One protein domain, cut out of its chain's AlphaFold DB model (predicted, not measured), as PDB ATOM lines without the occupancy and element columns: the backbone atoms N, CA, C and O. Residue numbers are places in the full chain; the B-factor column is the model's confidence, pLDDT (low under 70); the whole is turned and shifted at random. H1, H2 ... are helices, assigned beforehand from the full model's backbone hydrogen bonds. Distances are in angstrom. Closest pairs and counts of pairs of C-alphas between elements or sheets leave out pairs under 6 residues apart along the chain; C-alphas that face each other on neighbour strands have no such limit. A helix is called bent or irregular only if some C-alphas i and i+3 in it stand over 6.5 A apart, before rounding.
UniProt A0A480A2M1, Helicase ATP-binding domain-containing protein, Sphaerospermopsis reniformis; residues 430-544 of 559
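What this domain is: This is residues 430 to 544 of the 559 residues of the protein "Helicase ATP-binding domain-containing protein" of Sphaerospermopsis reniformis (UniProt A0A480A2M1). Two helices, H3 and H4, cross nearly at right angles; tiny H1 and H2 sit near the first end of H3, and H5 stands off by itself, with no helix touching it. Two long unnamed stretches join these parts: residues 464 to 490 swing out in a loop whose residues 469 to 474 stick out, and residues 512 to 531 fold back past H4 to H5. The printed part has 115 residues with five named helices, H1 to H5 in chain order, and no named strand; the class is all helix. It is only just compact, close to loose, with a radius of gyration of the C-alphas of 15.9 A and spans of 45 by 44 by 24 A.

How they stand to each other: Start at H4, residues 491 to 511, which has a kink of 27 degrees near residue 499. It is neither bent nor irregular, but only just: C-alphas 499 and 502 are 6.3 A apart. Its residues 497 to 504 touch residues 451 to 455 of H3, residues 449 to 463; the closest C-alphas, Ile 455 and Phe 501, are 6.1 A apart, and the lines are only just about perpendicular at 71 degrees. H3 also touches H1, residues 430 to 435, about perpendicular at 82 degrees, closest at C-alphas Val 432 and Val 453, 6.4 A. H2, residues 437 to 440, is close to H3 but not clearly touching, with C-alphas Leu 440 and Leu 449 6.9 A apart. H5, residues 532 to 543, is apart from H4 and H3. Every O i to N i+4 pair is within hydrogen-bond range in H1, H3 and H5, and 15 of 17 in H4; H2 is too short for one.

Where its parts are: Find C-alpha 491 at (16.673, 27.345, 49.171); H4 runs 30.6 A from there to C-alpha 511. H3 measures 20.9 A and H5 16.5 A, ending at C-alpha 543, (38.320, 31.069, 47.102).

The domain as a whole: The farthest C-alphas, Glu 471 and Asn 531, are 46.9 A apart. The printed part has no cut; the links H3 to H4 and H4 to H5 are long. Look for pLDDT under 70 at residues 435 to 447, 466 to 476, 516, 531 to 533 and 536.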
ATOM      1  N   LYS A 430      11.356  49.275  33.872       78.25
ATOM      2  CA  LYS A 430      10.957  49.513  32.476       78.25
ATOM      3  C   LYS A 430      12.073  49.167  31.505       78.25
ATOM      4  O   LYS A 430      11.800  48.599  30.449       78.25
ATOM      5  N   PHE A 431      13.310  49.498  31.867       72.81
ATOM      6  CA  PHE A 431      14.484  49.158  31.074       72.81
ATOM      7  C   PHE A 431      14.642  47.637  30.992       72.81
ATOM      8  O   PHE A 431      14.692  47.084  29.897       72.81
ATOM      9  N   VAL A 432      14.592  46.949  32.138       73.81
ATOM     10  CA  VAL A 432      14.682  45.479  32.189       73.81
ATOM     11  C   VAL A 432      13.531  44.830  31.417       73.81
ATOM     12  O   VAL A 432      13.752  43.928  30.612       73.81
ATOM     13  N   GLY A 433      12.304  45.316  31.599       71.88
ATOM     14  CA  GLY A 433      11.131  44.805  30.897       71.88
ATOM     15  C   GLY A 433      11.221  44.951  29.376       71.88
ATOM     16  O   GLY A 433      10.771  44.058  28.664       71.88
ATOM     17  N   ALA A 434      11.822  46.034  28.873       70.81
ATOM     18  CA  ALA A 434      12.040  46.241  27.442       70.81
ATOM     19  C   ALA A 434      13.154  45.340  26.883       70.81
ATOM     20  O   ALA A 434      12.988  44.753  25.815       70.81
ATOM     21  N   THR A 435      14.267  45.190  27.607       68.81
ATOM     22  CA  THR A 435      15.408  44.362  27.182       68.81
ATOM     23  C   THR A 435      15.073  42.869  27.167       68.81
ATOM     24  O   THR A 435      15.501  42.161  26.260       68.81
ATOM     25  N   PHE A 436      14.271  42.395  28.126       69.25
ATOM     26  CA  PHE A 436      13.943  40.971  28.298       69.25
ATOM     27  C   PHE A 436      12.477  40.641  27.960       69.25
ATOM     28  O   PHE A 436      11.913  39.652  28.435       69.25
ATOM     29  N   GLN A 437      11.833  41.471  27.127       67.94
ATOM     30  CA  GLN A 437      10.399  41.382  26.829       67.94
ATOM     31  C   GLN A 437       9.990  40.022  26.240       67.94
ATOM     32  O   GLN A 437       8.929  39.500  26.575       67.94
ATOM     33  N   GLN A 438      10.831  39.431  25.382       64.31
ATOM     34  CA  GLN A 438      10.559  38.130  24.764       64.31
ATOM     35  C   GLN A 438      10.613  36.977  25.776       64.31
ATOM     36  O   GLN A 438       9.773  36.085  25.702       64.31
ATOM     37  N   GLN A 439      11.534  37.001  26.748       62.16
ATOM     38  CA  GLN A 439      11.641  35.930  27.750       62.16
ATOM     39  C   GLN A 439      10.591  36.038  28.856       62.16
ATOM     40  O   GLN A 439      10.138  35.009  29.355       62.16
ATOM     41  N   LEU A 440      10.188  37.261  29.214       65.12
ATOM     42  CA  LEU A 440       9.091  37.511  30.157       65.12
ATOM     43  C   LEU A 440       7.720  37.126  29.578       65.12
ATOM     44  O   LEU A 440       6.783  36.875  30.335       65.12
ATOM     45  N   ALA A 441       7.594  37.096  28.248       62.06
ATOM     46  CA  ALA A 441       6.362  36.746  27.541       62.06
ATOM     47  C   ALA A 441       6.218  35.240  27.246       62.06
ATOM     48  O   ALA A 441       5.153  34.812  26.798       62.06
ATOM     49  N   ASP A 442       7.262  34.439  27.479       60.41
ATOM     50  CA  ASP A 442       7.275  33.021  27.126       60.41
ATOM     51  C   ASP A 442       6.513  32.188  28.175       60.41
ATOM     52  O   ASP A 442       6.905  32.098  29.338       60.41
ATOM     53  N   ALA A 443       5.398  31.566  27.777       51.22
ATOM     54  CA  ALA A 443       4.441  30.924  28.691       51.22
ATOM     55  C   ALA A 443       4.991  29.689  29.443       51.22
ATOM     56  O   ALA A 443       4.351  29.199  30.373       51.22
ATOM     57  N   ASN A 444       6.167  29.194  29.041       56.66
ATOM     58  CA  ASN A 444       6.865  28.060  29.650       56.66
ATOM     59  C   ASN A 444       7.985  28.469  30.629       56.66
ATOM     60  O   ASN A 444       8.592  27.581  31.229       56.66
ATOM     61  N   ASN A 445       8.281  29.765  30.803       58.00
ATOM     62  CA  ASN A 445       9.430  30.213  31.599       58.00
ATOM     63  C   ASN A 445       9.098  30.510  33.073       58.00
ATOM     64  O   ASN A 445       8.128  31.185  33.404       58.00
ATOM     65  N   GLU A 446       9.983  30.060  33.971       57.88
ATOM     66  CA  GLU A 446       9.953  30.329  35.420       57.88
ATOM     67  C   GLU A 446      10.390  31.767  35.795       57.88
ATOM     68  O   GLU A 446      10.412  32.119  36.978       57.88
ATOM     69  N   LEU A 447      10.776  32.602  34.825       65.38
ATOM     70  CA  LEU A 447      11.428  33.899  35.032       65.38
ATOM     71  C   LEU A 447      10.399  35.039  35.109       65.38
ATOM     72  O   LEU A 447       9.634  35.261  34.177       65.38
ATOM     73  N   ASN A 448      10.383  35.769  36.228       75.44
ATOM     74  CA  ASN A 448       9.556  36.966  36.407       75.44
ATOM     75  C   ASN A 448      10.424  38.238  36.388       75.44
ATOM     76  O   ASN A 448      11.652  38.166  36.491       75.44
ATOM     77  N   LEU A 449       9.783  39.403  36.248       78.38
ATOM     78  CA  LEU A 449      10.473  40.696  36.163       78.38
ATOM     79  C   LEU A 449      11.356  40.956  37.394       78.38
ATOM     80  O   LEU A 449      12.506  41.353  37.240       78.38
ATOM     81  N   ASP A 450      10.862  40.646  38.595       80.94
ATOM     82  CA  ASP A 450      11.602  40.816  39.850       80.94
ATOM     83  C   ASP A 450      12.940  40.063  39.862       80.94
ATOM     84  O   ASP A 450      13.947  40.583  40.346       80.94
ATOM     85  N   ASP A 451      12.967  38.824  39.365       81.44
ATOM     86  CA  ASP A 451      14.180  38.008  39.330       81.44
ATOM     87  C   ASP A 451      15.172  38.540  38.288       81.44
ATOM     88  O   ASP A 451      16.370  38.608  38.569       81.44
ATOM     89  N   ALA A 452      14.682  39.006  37.133       80.56
ATOM     90  CA  ALA A 452      15.517  39.655  36.122       80.56
ATOM     91  C   ALA A 452      16.158  40.944  36.654       80.56
ATOM     92  O   ALA A 452      17.366  41.140  36.520       80.56
ATOM     93  N   VAL A 453      15.374  41.783  37.334       83.62
ATOM     94  CA  VAL A 453      15.840  43.026  37.963       83.62
ATOM     95  C   VAL A 453      16.928  42.742  39.000       83.62
ATOM     96  O   VAL A 453      17.969  43.401  38.997       83.62
ATOM     97  N   LYS A 454      16.743  41.725  39.855       86.31
ATOM     98  CA  LYS A 454      17.754  41.316  40.847       86.31
ATOM     99  C   LYS A 454      19.031  40.803  40.193       86.31
ATOM    100  O   LYS A 454      20.113  41.179  40.630       86.31
ATOM    101  N   ILE A 455      18.925  39.954  39.171       87.06
ATOM    102  CA  ILE A 455      20.087  39.375  38.481       87.06
ATOM    103  C   ILE A 455      20.893  40.470  37.780       87.06
ATOM    104  O   ILE A 455      22.102  40.564  37.999       87.06
ATOM    105  N   VAL A 456      20.228  41.343  37.018       83.12
ATOM    106  CA  VAL A 456      20.866  42.483  36.344       83.12
ATOM    107  C   VAL A 456      21.487  43.435  37.365       83.12
ATOM    108  O   VAL A 456      22.623  43.868  37.186       83.12
ATOM    109  N   GLY A 457      20.793  43.715  38.472       85.62
ATOM    110  CA  GLY A 457      21.324  44.516  39.573       85.62
ATOM    111  C   GLY A 457      22.590  43.910  40.183       85.62
ATOM    112  O   GLY A 457      23.610  44.589  40.281       85.62
ATOM    113  N   CYS A 458      22.563  42.622  40.532       88.44
ATOM    114  CA  CYS A 458      23.724  41.902  41.054       88.44
ATOM    115  C   CYS A 458      24.897  41.928  40.069       88.44
ATOM    116  O   CYS A 458      26.016  42.254  40.457       88.44
ATOM    117  N   TRP A 459      24.653  41.634  38.792       88.12
ATOM    118  CA  TRP A 459      25.688  41.624  37.761       88.12
ATOM    119  C   TRP A 459      26.299  43.009  37.514       88.12
ATOM    120  O   TRP A 459      27.524  43.148  37.450       88.12
ATOM    121  N   ASN A 460      25.476  44.059  37.468       83.81
ATOM    122  CA  ASN A 460      25.944  45.444  37.383       83.81
ATOM    123  C   ASN A 460      26.760  45.859  38.614       83.81
ATOM    124  O   ASN A 460      27.761  46.564  38.483       83.81
ATOM    125  N   GLY A 461      26.369  45.389  39.802       86.88
ATOM    126  CA  GLY A 461      27.132  45.597  41.029       86.88
ATOM    127  C   GLY A 461      28.495  44.912  41.005       86.88
ATOM    128  O   GLY A 461      29.502  45.541  41.322       86.88
ATOM    129  N   LEU A 462      28.549  43.649  40.573       89.06
ATOM    130  CA  LEU A 462      29.799  42.892  40.462       89.06
ATOM    131  C   LEU A 462      30.740  43.494  39.418       89.06
ATOM    132  O   LEU A 462      31.936  43.616  39.658       89.06
ATOM    133  N   SER A 463      30.205  43.913  38.276       86.00
ATOM    134  CA  SER A 463      30.978  44.536  37.198       86.00
ATOM    135  C   SER A 463      31.356  45.994  37.468       86.00
ATOM    136  O   SER A 463      32.174  46.546  36.734       86.00
ATOM    137  N   LYS A 464      30.781  46.619  38.508       81.69
ATOM    138  CA  LYS A 464      30.952  48.041  38.847       81.69
ATOM    139  C   LYS A 464      30.657  48.989  37.672       81.69
ATOM    140  O   LYS A 464      31.204  50.085  37.599       81.69
ATOM    141  N   ARG A 465      29.783  48.589  36.741       72.00
ATOM    142  CA  ARG A 465      29.466  49.362  35.522       72.00
ATOM    143  C   ARG A 465      28.771  50.683  35.821       72.00
ATOM    144  O   ARG A 465      29.184  51.715  35.315       72.00
ATOM    145  N   LEU A 466      27.786  50.657  36.717       62.91
ATOM    146  CA  LEU A 466      26.996  51.834  37.101       62.91
ATOM    147  C   LEU A 466      27.813  52.898  37.854       62.91
ATOM    148  O   LEU A 466      27.362  54.026  38.006       62.91
ATOM    149  N   LEU A 467      29.013  52.539  38.319       57.38
ATOM    150  CA  LEU A 467      29.959  53.458  38.948       57.38
ATOM    151  C   LEU A 467      30.797  54.228  37.910       57.38
ATOM    152  O   LEU A 467      31.358  55.260  38.248       57.38
ATOM    153  N   LYS A 468      30.867  53.768  36.651       54.88
ATOM    154  CA  LYS A 468      31.606  54.459  35.579       54.88
ATOM    155  C   LYS A 468      30.840  55.648  34.997       54.88
ATOM    156  O   LYS A 468      31.470  56.617  34.590       54.88
ATOM    157  N   ASP A 469      29.509  55.570  34.981       51.50
ATOM    158  CA  ASP A 469      28.634  56.615  34.426       51.50
ATOM    159  C   ASP A 469      28.286  57.709  35.448       51.50
ATOM    160  O   ASP A 469      27.837  58.794  35.084       51.50
ATOM    161  N   ALA A 470      28.492  57.439  36.740       54.62
ATOM    162  CA  ALA A 470      28.381  58.444  37.782       54.62
ATOM    163  C   ALA A 470      29.704  59.220  37.852       54.62
ATOM    164  O   ALA A 470      30.693  58.681  38.346       54.62
ATOM    165  N   GLU A 471      29.719  60.474  37.383       49.59
ATOM    166  CA  GLU A 471      30.814  61.455  37.533       49.59
ATOM    167  C   GLU A 471      31.101  61.766  39.020       49.59
ATOM    168  O   GLU A 471      30.912  62.876  39.510       49.59
ATOM    169  N   THR A 472      31.502  60.758  39.786       53.25
ATOM    170  CA  THR A 472      31.811  60.861  41.209       53.25
ATOM    171  C   THR A 472      33.295  60.597  41.394       53.25
ATOM    172  O   THR A 472      33.789  59.507  41.120       53.25
ATOM    173  N   GLU A 473      34.010  61.628  41.844       50.28
ATOM    174  CA  GLU A 473      35.476  61.699  41.955       50.28
ATOM    175  C   GLU A 473      36.098  60.699  42.968       50.28
ATOM    176  O   GLU A 473      37.316  60.637  43.088       50.28
ATOM    177  N   ASP A 474      35.297  59.860  43.644       54.06
ATOM    178  CA  ASP A 474      35.703  59.018  44.789       54.06
ATOM    179  C   ASP A 474      35.823  57.499  44.496       54.06
ATOM    180  O   ASP A 474      35.873  56.662  45.414       54.06
ATOM    181  N   ILE A 475      35.851  57.085  43.224       56.28
ATOM    182  CA  ILE A 475      35.947  55.658  42.861       56.28
ATOM    183  C   ILE A 475      37.380  55.299  42.447       56.28
ATOM    184  O   ILE A 475      37.745  55.317  41.275       56.28
ATOM    185  N   GLU A 476      38.190  54.919  43.437       61.44
ATOM    186  CA  GLU A 476      39.585  54.489  43.236       61.44
ATOM    187  C   GLU A 476      39.735  53.116  42.540       61.44
ATOM    188  O   GLU A 476      40.779  52.843  41.952       61.44
ATOM    189  N   ASP A 477      38.719  52.238  42.580       72.88
ATOM    190  CA  ASP A 477      38.789  50.879  42.011       72.88
ATOM    191  C   ASP A 477      37.601  50.541  41.100       72.88
ATOM    192  O   ASP A 477      36.524  50.137  41.559       72.88
ATOM    193  N   ASN A 478      37.861  50.608  39.793       75.06
ATOM    194  CA  ASN A 478      36.923  50.292  38.716       75.06
ATOM    195  C   ASN A 478      37.017  48.843  38.207       75.06
ATOM    196  O   ASN A 478      36.369  48.501  37.216       75.06
ATOM    197  N   ASN A 479      37.816  47.982  38.848       84.19
ATOM    198  CA  ASN A 479      37.903  46.582  38.445       84.19
ATOM    199  C   ASN A 479      36.678  45.793  38.933       84.19
ATOM    200  O   ASN A 479      36.235  46.004  40.070       84.19
ATOM    201  N   PRO A 480      36.164  44.842  38.130       88.19
ATOM    202  CA  PRO A 480      35.104  43.942  38.558       88.19
ATOM    203  C   PRO A 480      35.452  43.171  39.836       88.19
ATOM    204  O   PRO A 480      36.595  42.757  40.056       88.19
ATOM    205  N   MET A 481      34.443  42.940  40.672       89.62
ATOM    206  CA  MET A 481      34.546  42.047  41.819       89.62
ATOM    207  C   MET A 481      34.754  40.612  41.335       89.62
ATOM    208  O   MET A 481      34.065  40.140  40.437       89.62
ATOM    209  N   LYS A 482      35.697  39.902  41.959       91.12
ATOM    210  CA  LYS A 482      36.057  38.531  41.558       91.12
ATOM    211  C   LYS A 482      35.251  37.448  42.269       91.12
ATOM    212  O   LYS A 482      35.223  36.314  41.813       91.12
ATOM    213  N   ARG A 483      34.697  37.766  43.441       92.75
ATOM    214  CA  ARG A 483      34.086  36.804  44.366       92.75
ATOM    215  C   ARG A 483      32.947  37.476  45.110       92.75
ATOM    216  O   ARG A 483      33.102  38.610  45.559       92.75
ATOM    217  N   ALA A 484      31.841  36.765  45.275       92.75
ATOM    218  CA  ALA A 484      30.698  37.237  46.041       92.75
ATOM    219  C   ALA A 484      29.935  36.071  46.669       92.75
ATOM    220  O   ALA A 484      29.970  34.947  46.175       92.75
ATOM    221  N   VAL A 485      29.225  36.367  47.754       93.81
ATOM    222  CA  VAL A 485      28.261  35.458  48.374       93.81
ATOM    223  C   VAL A 485      26.906  36.147  48.337       93.81
ATOM    224  O   VAL A 485      26.752  37.239  48.884       93.81
ATOM    225  N   ALA A 486      25.935  35.517  47.682       91.69
ATOM    226  CA  ALA A 486      24.565  36.003  47.619       91.69
ATOM    227  C   ALA A 486      23.704  35.317  48.685       91.69
ATOM    228  O   ALA A 486      23.795  34.107  48.888       91.69
ATOM    229  N   PHE A 487      22.835  36.090  49.338       91.69
ATOM    230  CA  PHE A 487      21.893  35.587  50.334       91.69
ATOM    231  C   PHE A 487      20.466  35.671  49.792       91.69
ATOM    232  O   PHE A 487      20.008  36.740  49.389       91.69
ATOM    233  N   SER A 488      19.752  34.545  49.822       89.38
ATOM    234  CA  SER A 488      18.350  34.440  49.405       89.38
ATOM    235  C   SER A 488      17.475  34.002  50.574       89.38
ATOM    236  O   SER A 488      17.909  33.251  51.443       89.38
ATOM    237  N   ARG A 489      16.201  34.413  50.567       87.19
ATOM    238  CA  ARG A 489      15.229  34.083  51.630       87.19
ATOM    239  C   ARG A 489      14.885  32.588  51.732       87.19
ATOM    240  O   ARG A 489      14.331  32.160  52.740       87.19
ATOM    241  N   SER A 490      15.115  31.806  50.672       88.38
ATOM    242  CA  SER A 490      14.810  30.375  50.640       88.38
ATOM    243  C   SER A 490      15.768  29.596  49.735       88.38
ATOM    244  O   SER A 490      16.336  30.149  48.790       88.38
ATOM    245  N   ILE A 491      15.891  28.287  49.994       89.75
ATOM    246  CA  ILE A 491      16.673  27.345  49.171       89.75
ATOM    247  C   ILE A 491      16.182  27.366  47.717       89.75
ATOM    248  O   ILE A 491      16.986  27.484  46.796       89.75
ATOM    249  N   LYS A 492      14.856  27.327  47.515       89.31
ATOM    250  CA  LYS A 492      14.240  27.358  46.179       89.31
ATOM    251  C   LYS A 492      14.610  28.622  45.408       89.31
ATOM    252  O   LYS A 492      14.960  28.518  44.240       89.31
ATOM    253  N   ASP A 493      14.569  29.790  46.053       88.00
ATOM    254  CA  ASP A 493      14.922  31.046  45.382       88.00
ATOM    255  C   ASP A 493      16.417  31.089  45.037       88.00
ATOM    256  O   ASP A 493      16.780  31.544  43.961       88.00
ATOM    257  N   SER A 494      17.294  30.592  45.916       91.44
ATOM    258  CA  SER A 494      18.733  30.525  45.627       91.44
ATOM    259  C   SER A 494      19.030  29.619  44.426       91.44
ATOM    260  O   SER A 494      19.708  30.046  43.495       91.44
ATOM    261  N   GLN A 495      18.456  28.411  44.392       90.62
ATOM    262  CA  GLN A 495      18.607  27.484  43.263       90.62
ATOM    263  C   GLN A 495      18.041  28.064  41.964       90.62
ATOM    264  O   GLN A 495      18.644  27.903  40.903       90.62
ATOM    265  N   LYS A 496      16.901  28.757  42.051       87.62
ATOM    266  CA  LYS A 496      16.287  29.452  40.919       87.62
ATOM    267  C   LYS A 496      17.215  30.534  40.364       87.62
ATOM    268  O   LYS A 496      17.467  30.539  39.165       87.62
ATOM    269  N   ILE A 497      17.769  31.396  41.221       88.50
ATOM    270  CA  ILE A 497      18.700  32.454  40.799       88.50
ATOM    271  C   ILE A 497      19.933  31.860  40.116       88.50
ATOM    272  O   ILE A 497      20.288  32.340  39.051       88.50
ATOM    273  N   VAL A 498      20.546  30.800  40.658       90.00
ATOM    274  CA  VAL A 498      21.722  30.167  40.028       90.00
ATOM    275  C   VAL A 498      21.419  29.684  38.606       90.00
ATOM    276  O   VAL A 498      22.224  29.912  37.709       90.00
ATOM    277  N   ARG A 499      20.248  29.069  38.382       86.31
ATOM    278  CA  ARG A 499      19.829  28.625  37.040       86.31
ATOM    279  C   ARG A 499      19.597  29.804  36.098       86.31
ATOM    280  O   ARG A 499      20.155  29.830  35.010       86.31
ATOM    281  N   LEU A 500      18.809  30.785  36.536       85.69
ATOM    282  CA  LEU A 500      18.409  31.911  35.690       85.69
ATOM    283  C   LEU A 500      19.557  32.887  35.404       85.69
ATOM    284  O   LEU A 500      19.540  33.554  34.375       85.69
ATOM    285  N   PHE A 501      20.551  32.992  36.291       87.69
ATOM    286  CA  PHE A 501      21.639  33.958  36.138       87.69
ATOM    287  C   PHE A 501      22.423  33.724  34.845       87.69
ATOM    288  O   PHE A 501      22.630  34.664  34.083       87.69
ATOM    289  N   GLY A 502      22.816  32.476  34.569       78.75
ATOM    290  CA  GLY A 502      23.556  32.137  33.352       78.75
ATOM    291  C   GLY A 502      22.769  32.469  32.083       78.75
ATOM    292  O   GLY A 502      23.311  33.085  31.167       78.75
ATOM    293  N   ASP A 503      21.478  32.132  32.059       78.31
ATOM    294  CA  ASP A 503      20.610  32.370  30.904       78.31
ATOM    295  C   ASP A 503      20.459  33.864  30.600       78.31
ATOM    296  O   ASP A 503      20.642  34.283  29.455       78.31
ATOM    297  N   ILE A 504      20.197  34.683  31.626       78.69
ATOM    298  CA  ILE A 504      20.037  36.137  31.474       78.69
ATOM    299  C   ILE A 504      21.338  36.788  30.999       78.69
ATOM    300  O   ILE A 504      21.315  37.640  30.111       78.69
ATOM    301  N   ILE A 505      22.479  36.394  31.567       79.50
ATOM    302  CA  ILE A 505      23.773  36.992  31.226       79.50
ATOM    303  C   ILE A 505      24.225  36.594  29.817       79.50
ATOM    304  O   ILE A 505      24.657  37.460  29.056       79.50
ATOM    305  N   ASN A 506      24.034  35.334  29.416       77.50
ATOM    306  CA  ASN A 506      24.301  34.894  28.044       77.50
ATOM    307  C   ASN A 506      23.420  35.637  27.027       77.50
ATOM    308  O   ASN A 506      23.889  36.027  25.961       77.50
ATOM    309  N   GLN A 507      22.148  35.873  27.355       75.81
ATOM    310  CA  GLN A 507      21.240  36.636  26.496       75.81
ATOM    311  C   GLN A 507      21.632  38.109  26.407       75.81
ATOM    312  O   GLN A 507      21.639  38.674  25.315       75.81
ATOM    313  N   TYR A 508      22.011  38.727  27.528       77.12
ATOM    314  CA  TYR A 508      22.533  40.090  27.516       77.12
ATOM    315  C   TYR A 508      23.762  40.197  26.602       77.12
ATOM    316  O   TYR A 508      23.845  41.138  25.814       77.12
ATOM    317  N   GLN A 509      24.672  39.214  26.651       79.56
ATOM    318  CA  GLN A 509      25.841  39.150  25.768       79.56
ATOM    319  C   GLN A 509      25.451  39.033  24.290       79.56
ATOM    320  O   GLN A 509      26.040  39.693  23.446       79.56
ATOM    321  N   GLN A 510      24.443  38.217  23.966       80.19
ATOM    322  CA  GLN A 510      23.955  38.069  22.590       80.19
ATOM    323  C   GLN A 510      23.322  39.353  22.047       80.19
ATOM    324  O   GLN A 510      23.478  39.657  20.866       80.19
ATOM    325  N   LEU A 511      22.611  40.101  22.896       76.88
ATOM    326  CA  LEU A 511      22.019  41.392  22.533       76.88
ATOM    327  C   LEU A 511      23.063  42.516  22.452       76.88
ATOM    328  O   LEU A 511      22.839  43.493  21.744       76.88
ATOM    329  N   ASN A 512      24.191  42.372  23.153       76.12
ATOM    330  CA  ASN A 512      25.274  43.354  23.217       76.12
ATOM    331  C   ASN A 512      26.632  42.687  22.906       76.12
ATOM    332  O   ASN A 512      27.500  42.633  23.780       76.12
ATOM    333  N   PRO A 513      26.832  42.159  21.682       75.75
ATOM    334  CA  PRO A 513      28.011  41.352  21.346       75.75
ATOM    335  C   PRO A 513      29.326  42.139  21.413       75.75
ATOM    336  O   PRO A 513      30.375  41.549  21.659       75.75
ATOM    337  N   ASP A 514      29.261  43.460  21.241       78.56
ATOM    338  CA  ASP A 514      30.416  44.364  21.250       78.56
ATOM    339  C   ASP A 514      30.710  44.956  22.645       78.56
ATOM    340  O   ASP A 514      31.552  45.843  22.789       78.56
ATOM    341  N   ASP A 515      30.016  44.504  23.697       75.56
ATOM    342  CA  ASP A 515      30.242  44.987  25.062       75.56
ATOM    343  C   ASP A 515      31.534  44.398  25.657       75.56
ATOM    344  O   ASP A 515      31.535  43.373  26.343       75.56
ATOM    345  N   GLU A 516      32.652  45.094  25.440       69.50
ATOM    346  CA  GLU A 516      33.976  44.739  25.979       69.50
ATOM    347  C   GLU A 516      34.036  44.718  27.516       69.50
ATOM    348  O   GLU A 516      34.988  44.200  28.102       69.50
ATOM    349  N   THR A 517      33.029  45.267  28.203       71.00
ATOM    350  CA  THR A 517      32.966  45.275  29.668       71.00
ATOM    351  C   THR A 517      32.233  44.058  30.232       71.00
ATOM    352  O   THR A 517      31.908  44.031  31.426       71.00
ATOM    353  N   PHE A 518      31.875  43.080  29.391       81.88
ATOM    354  CA  PHE A 518      31.128  41.882  29.774       81.88
ATOM    355  C   PHE A 518      31.833  41.088  30.876       81.88
ATOM    356  O   PHE A 518      32.968  40.641  30.723       81.88
ATOM    357  N   LEU A 519      31.137  40.907  32.001       85.44
ATOM    358  CA  LEU A 519      31.630  40.111  33.117       85.44
ATOM    359  C   LEU A 519      31.008  38.719  33.070       85.44
ATOM    360  O   LEU A 519      29.849  38.536  33.451       85.44
ATOM    361  N   GLN A 520      31.800  37.729  32.666       85.62
ATOM    362  CA  GLN A 520      31.417  36.335  32.829       85.62
ATOM    363  C   GLN A 520      31.413  35.980  34.321       85.62
ATOM    364  O   GLN A 520      32.390  36.218  35.029       85.62
ATOM    365  N   CYS A 521      30.298  35.426  34.794       87.69
ATOM    366  CA  CYS A 521      30.129  34.999  36.178       87.69
ATOM    367  C   CYS A 521      29.774  33.517  36.208       87.69
ATOM    368  O   CYS A 521      28.856  33.084  35.512       87.69
ATOM    369  N   GLU A 522      30.455  32.762  37.059       88.75
ATOM    370  CA  GLU A 522      30.050  31.411  37.434       88.75
ATOM    371  C   GLU A 522      29.361  31.464  38.797       88.75
ATOM    372  O   GLU A 522      29.766  32.219  39.684       88.75
ATOM    373  N   LEU A 523      28.279  30.703  38.948       91.06
ATOM    374  CA  LEU A 523      27.464  30.697  40.157       91.06
ATOM    375  C   LEU A 523      27.238  29.273  40.628       91.06
ATOM    376  O   LEU A 523      27.063  28.355  39.829       91.06
ATOM    377  N   ASP A 524      27.153  29.123  41.943       91.56
ATOM    378  CA  ASP A 524      26.822  27.861  42.581       91.56
ATOM    379  C   ASP A 524      25.939  28.096  43.821       91.56
ATOM    380  O   ASP A 524      25.829  29.208  44.342       91.56
ATOM    381  N   HIS A 525      25.269  27.038  44.272       91.81
ATOM    382  CA  HIS A 525      24.318  27.035  45.373       91.81
ATOM    383  C   HIS A 525      24.821  26.217  46.565       91.81
ATOM    384  O   HIS A 525      25.223  25.058  46.416       91.81
ATOM    385  N   VAL A 526      24.698  26.794  47.763       89.88
ATOM    386  CA  VAL A 526      25.008  26.143  49.038       89.88
ATOM    387  C   VAL A 526      23.815  26.210  49.997       89.88
ATOM    388  O   VAL A 526      23.203  27.268  50.150       89.88
ATOM    389  N   ASP A 527      23.473  25.092  50.647       86.75
ATOM    390  CA  ASP A 527      22.363  25.016  51.607       86.75
ATOM    391  C   ASP A 527      22.566  23.953  52.706       86.75
ATOM    392  O   ASP A 527      23.529  23.189  52.694       86.75
ATOM    393  N   GLY A 528      21.666  23.920  53.695       75.19
ATOM    394  CA  GLY A 528      21.771  23.045  54.870       75.19
ATOM    395  C   GLY A 528      21.492  21.555  54.630       75.19
ATOM    396  O   GLY A 528      21.704  20.759  55.539       75.19
ATOM    397  N   THR A 529      21.012  21.162  53.447       75.50
ATOM    398  CA  THR A 529      20.878  19.752  53.040       75.50
ATOM    399  C   THR A 529      22.202  19.154  52.568       75.50
ATOM    400  O   THR A 529      22.326  17.931  52.497       75.50
ATOM    401  N   GLN A 530      23.193  20.001  52.281       75.00
ATOM    402  CA  GLN A 530      24.538  19.593  51.903       75.00
ATOM    403  C   GLN A 530      25.370  19.278  53.150       75.00
ATOM    404  O   GLN A 530      25.358  20.019  54.143       75.00
ATOM    405  N   ASN A 531      26.126  18.182  53.105       66.38
ATOM    406  CA  ASN A 531      27.005  17.807  54.214       66.38
ATOM    407  C   ASN A 531      28.161  18.824  54.369       66.38
ATOM    408  O   ASN A 531      28.372  19.702  53.526       66.38
ATOM    409  N   ALA A 532      28.893  18.766  55.486       62.97
ATOM    410  CA  ALA A 532      30.000  19.694  55.764       62.97
ATOM    411  C   ALA A 532      31.040  19.715  54.630       62.97
ATOM    412  O   ALA A 532      31.535  20.767  54.234       62.97
ATOM    413  N   LEU A 533      31.286  18.536  54.071       65.19
ATOM    414  CA  LEU A 533      32.202  18.267  52.979       65.19
ATOM    415  C   LEU A 533      31.847  19.025  51.685       65.19
ATOM    416  O   LEU A 533      32.674  19.774  51.168       65.19
ATOM    417  N   GLN A 534      30.613  18.894  51.193       71.69
ATOM    418  CA  GLN A 534      30.120  19.596  49.999       71.69
ATOM    419  C   GLN A 534      30.150  21.119  50.166       71.69
ATOM    420  O   GLN A 534      30.451  21.855  49.227       71.69
ATOM    421  N   ARG A 535      29.843  21.609  51.371       76.62
ATOM    422  CA  ARG A 535      29.864  23.048  51.660       76.62
ATOM    423  C   ARG A 535      31.280  23.605  51.621       76.62
ATOM    424  O   ARG A 535      31.494  24.674  51.056       76.62
ATOM    425  N   THR A 536      32.244  22.874  52.174       69.56
ATOM    426  CA  THR A 536      33.655  23.242  52.070       69.56
ATOM    427  C   THR A 536      34.119  23.309  50.620       69.56
ATOM    428  O   THR A 536      34.757  24.285  50.245       69.56
ATOM    429  N   GLU A 537      33.791  22.311  49.801       75.75
ATOM    430  CA  GLU A 537      34.196  22.272  48.390       75.75
ATOM    431  C   GLU A 537      33.751  23.534  47.635       75.75
ATOM    432  O   GLU A 537      34.547  24.161  46.938       75.75
ATOM    433  N   LYS A 538      32.513  23.986  47.865       85.31
ATOM    434  CA  LYS A 538      31.992  25.237  47.291       85.31
ATOM    435  C   LYS A 538      32.707  26.480  47.813       85.31
ATOM    436  O   LYS A 538      32.912  27.433  47.064       85.31
ATOM    437  N   LEU A 539      33.098  26.490  49.088       83.50
ATOM    438  CA  LEU A 539      33.894  27.583  49.652       83.50
ATOM    439  C   LEU A 539      35.304  27.622  49.053       83.50
ATOM    440  O   LEU A 539      35.809  28.711  48.799       83.50
ATOM    441  N   GLU A 540      35.930  26.472  48.804       77.50
ATOM    442  CA  GLU A 540      37.238  26.403  48.147       77.50
ATOM    443  C   GLU A 540      37.157  26.794  46.669       77.50
ATOM    444  O   GLU A 540      37.991  27.573  46.207       77.50
ATOM    445  N   TRP A 541      36.112  26.369  45.951       86.06
ATOM    446  CA  TRP A 541      35.821  26.860  44.600       86.06
ATOM    447  C   TRP A 541      35.690  28.389  44.575       86.06
ATOM    448  O   TRP A 541      36.347  29.048  43.774       86.06
ATOM    449  N   LEU A 542      34.943  28.977  45.518       90.06
ATOM    450  CA  LEU A 542      34.796  30.432  45.615       90.06
ATOM    451  C   LEU A 542      36.123  31.142  45.948       90.06
ATOM    452  O   LEU A 542      36.362  32.262  45.493       90.06
ATOM    453  N   LYS A 543      36.994  30.523  46.756       84.19
ATOM    454  CA  LYS A 543      38.320  31.069  47.102       84.19
ATOM    455  C   LYS A 543      39.328  30.956  45.964       84.19
ATOM    456  O   LYS A 543      40.256  31.765  45.927       84.19
ATOM    457  N   ALA A 544      39.176  29.980  45.070       82.19
ATOM    458  CA  ALA A 544      40.104  29.745  43.974       82.19
ATOM    459  C   ALA A 544      40.291  31.009  43.117       82.19
ATOM    460  O   ALA A 544      39.419  31.879  43.046       82.19
TER     461      ALA A 544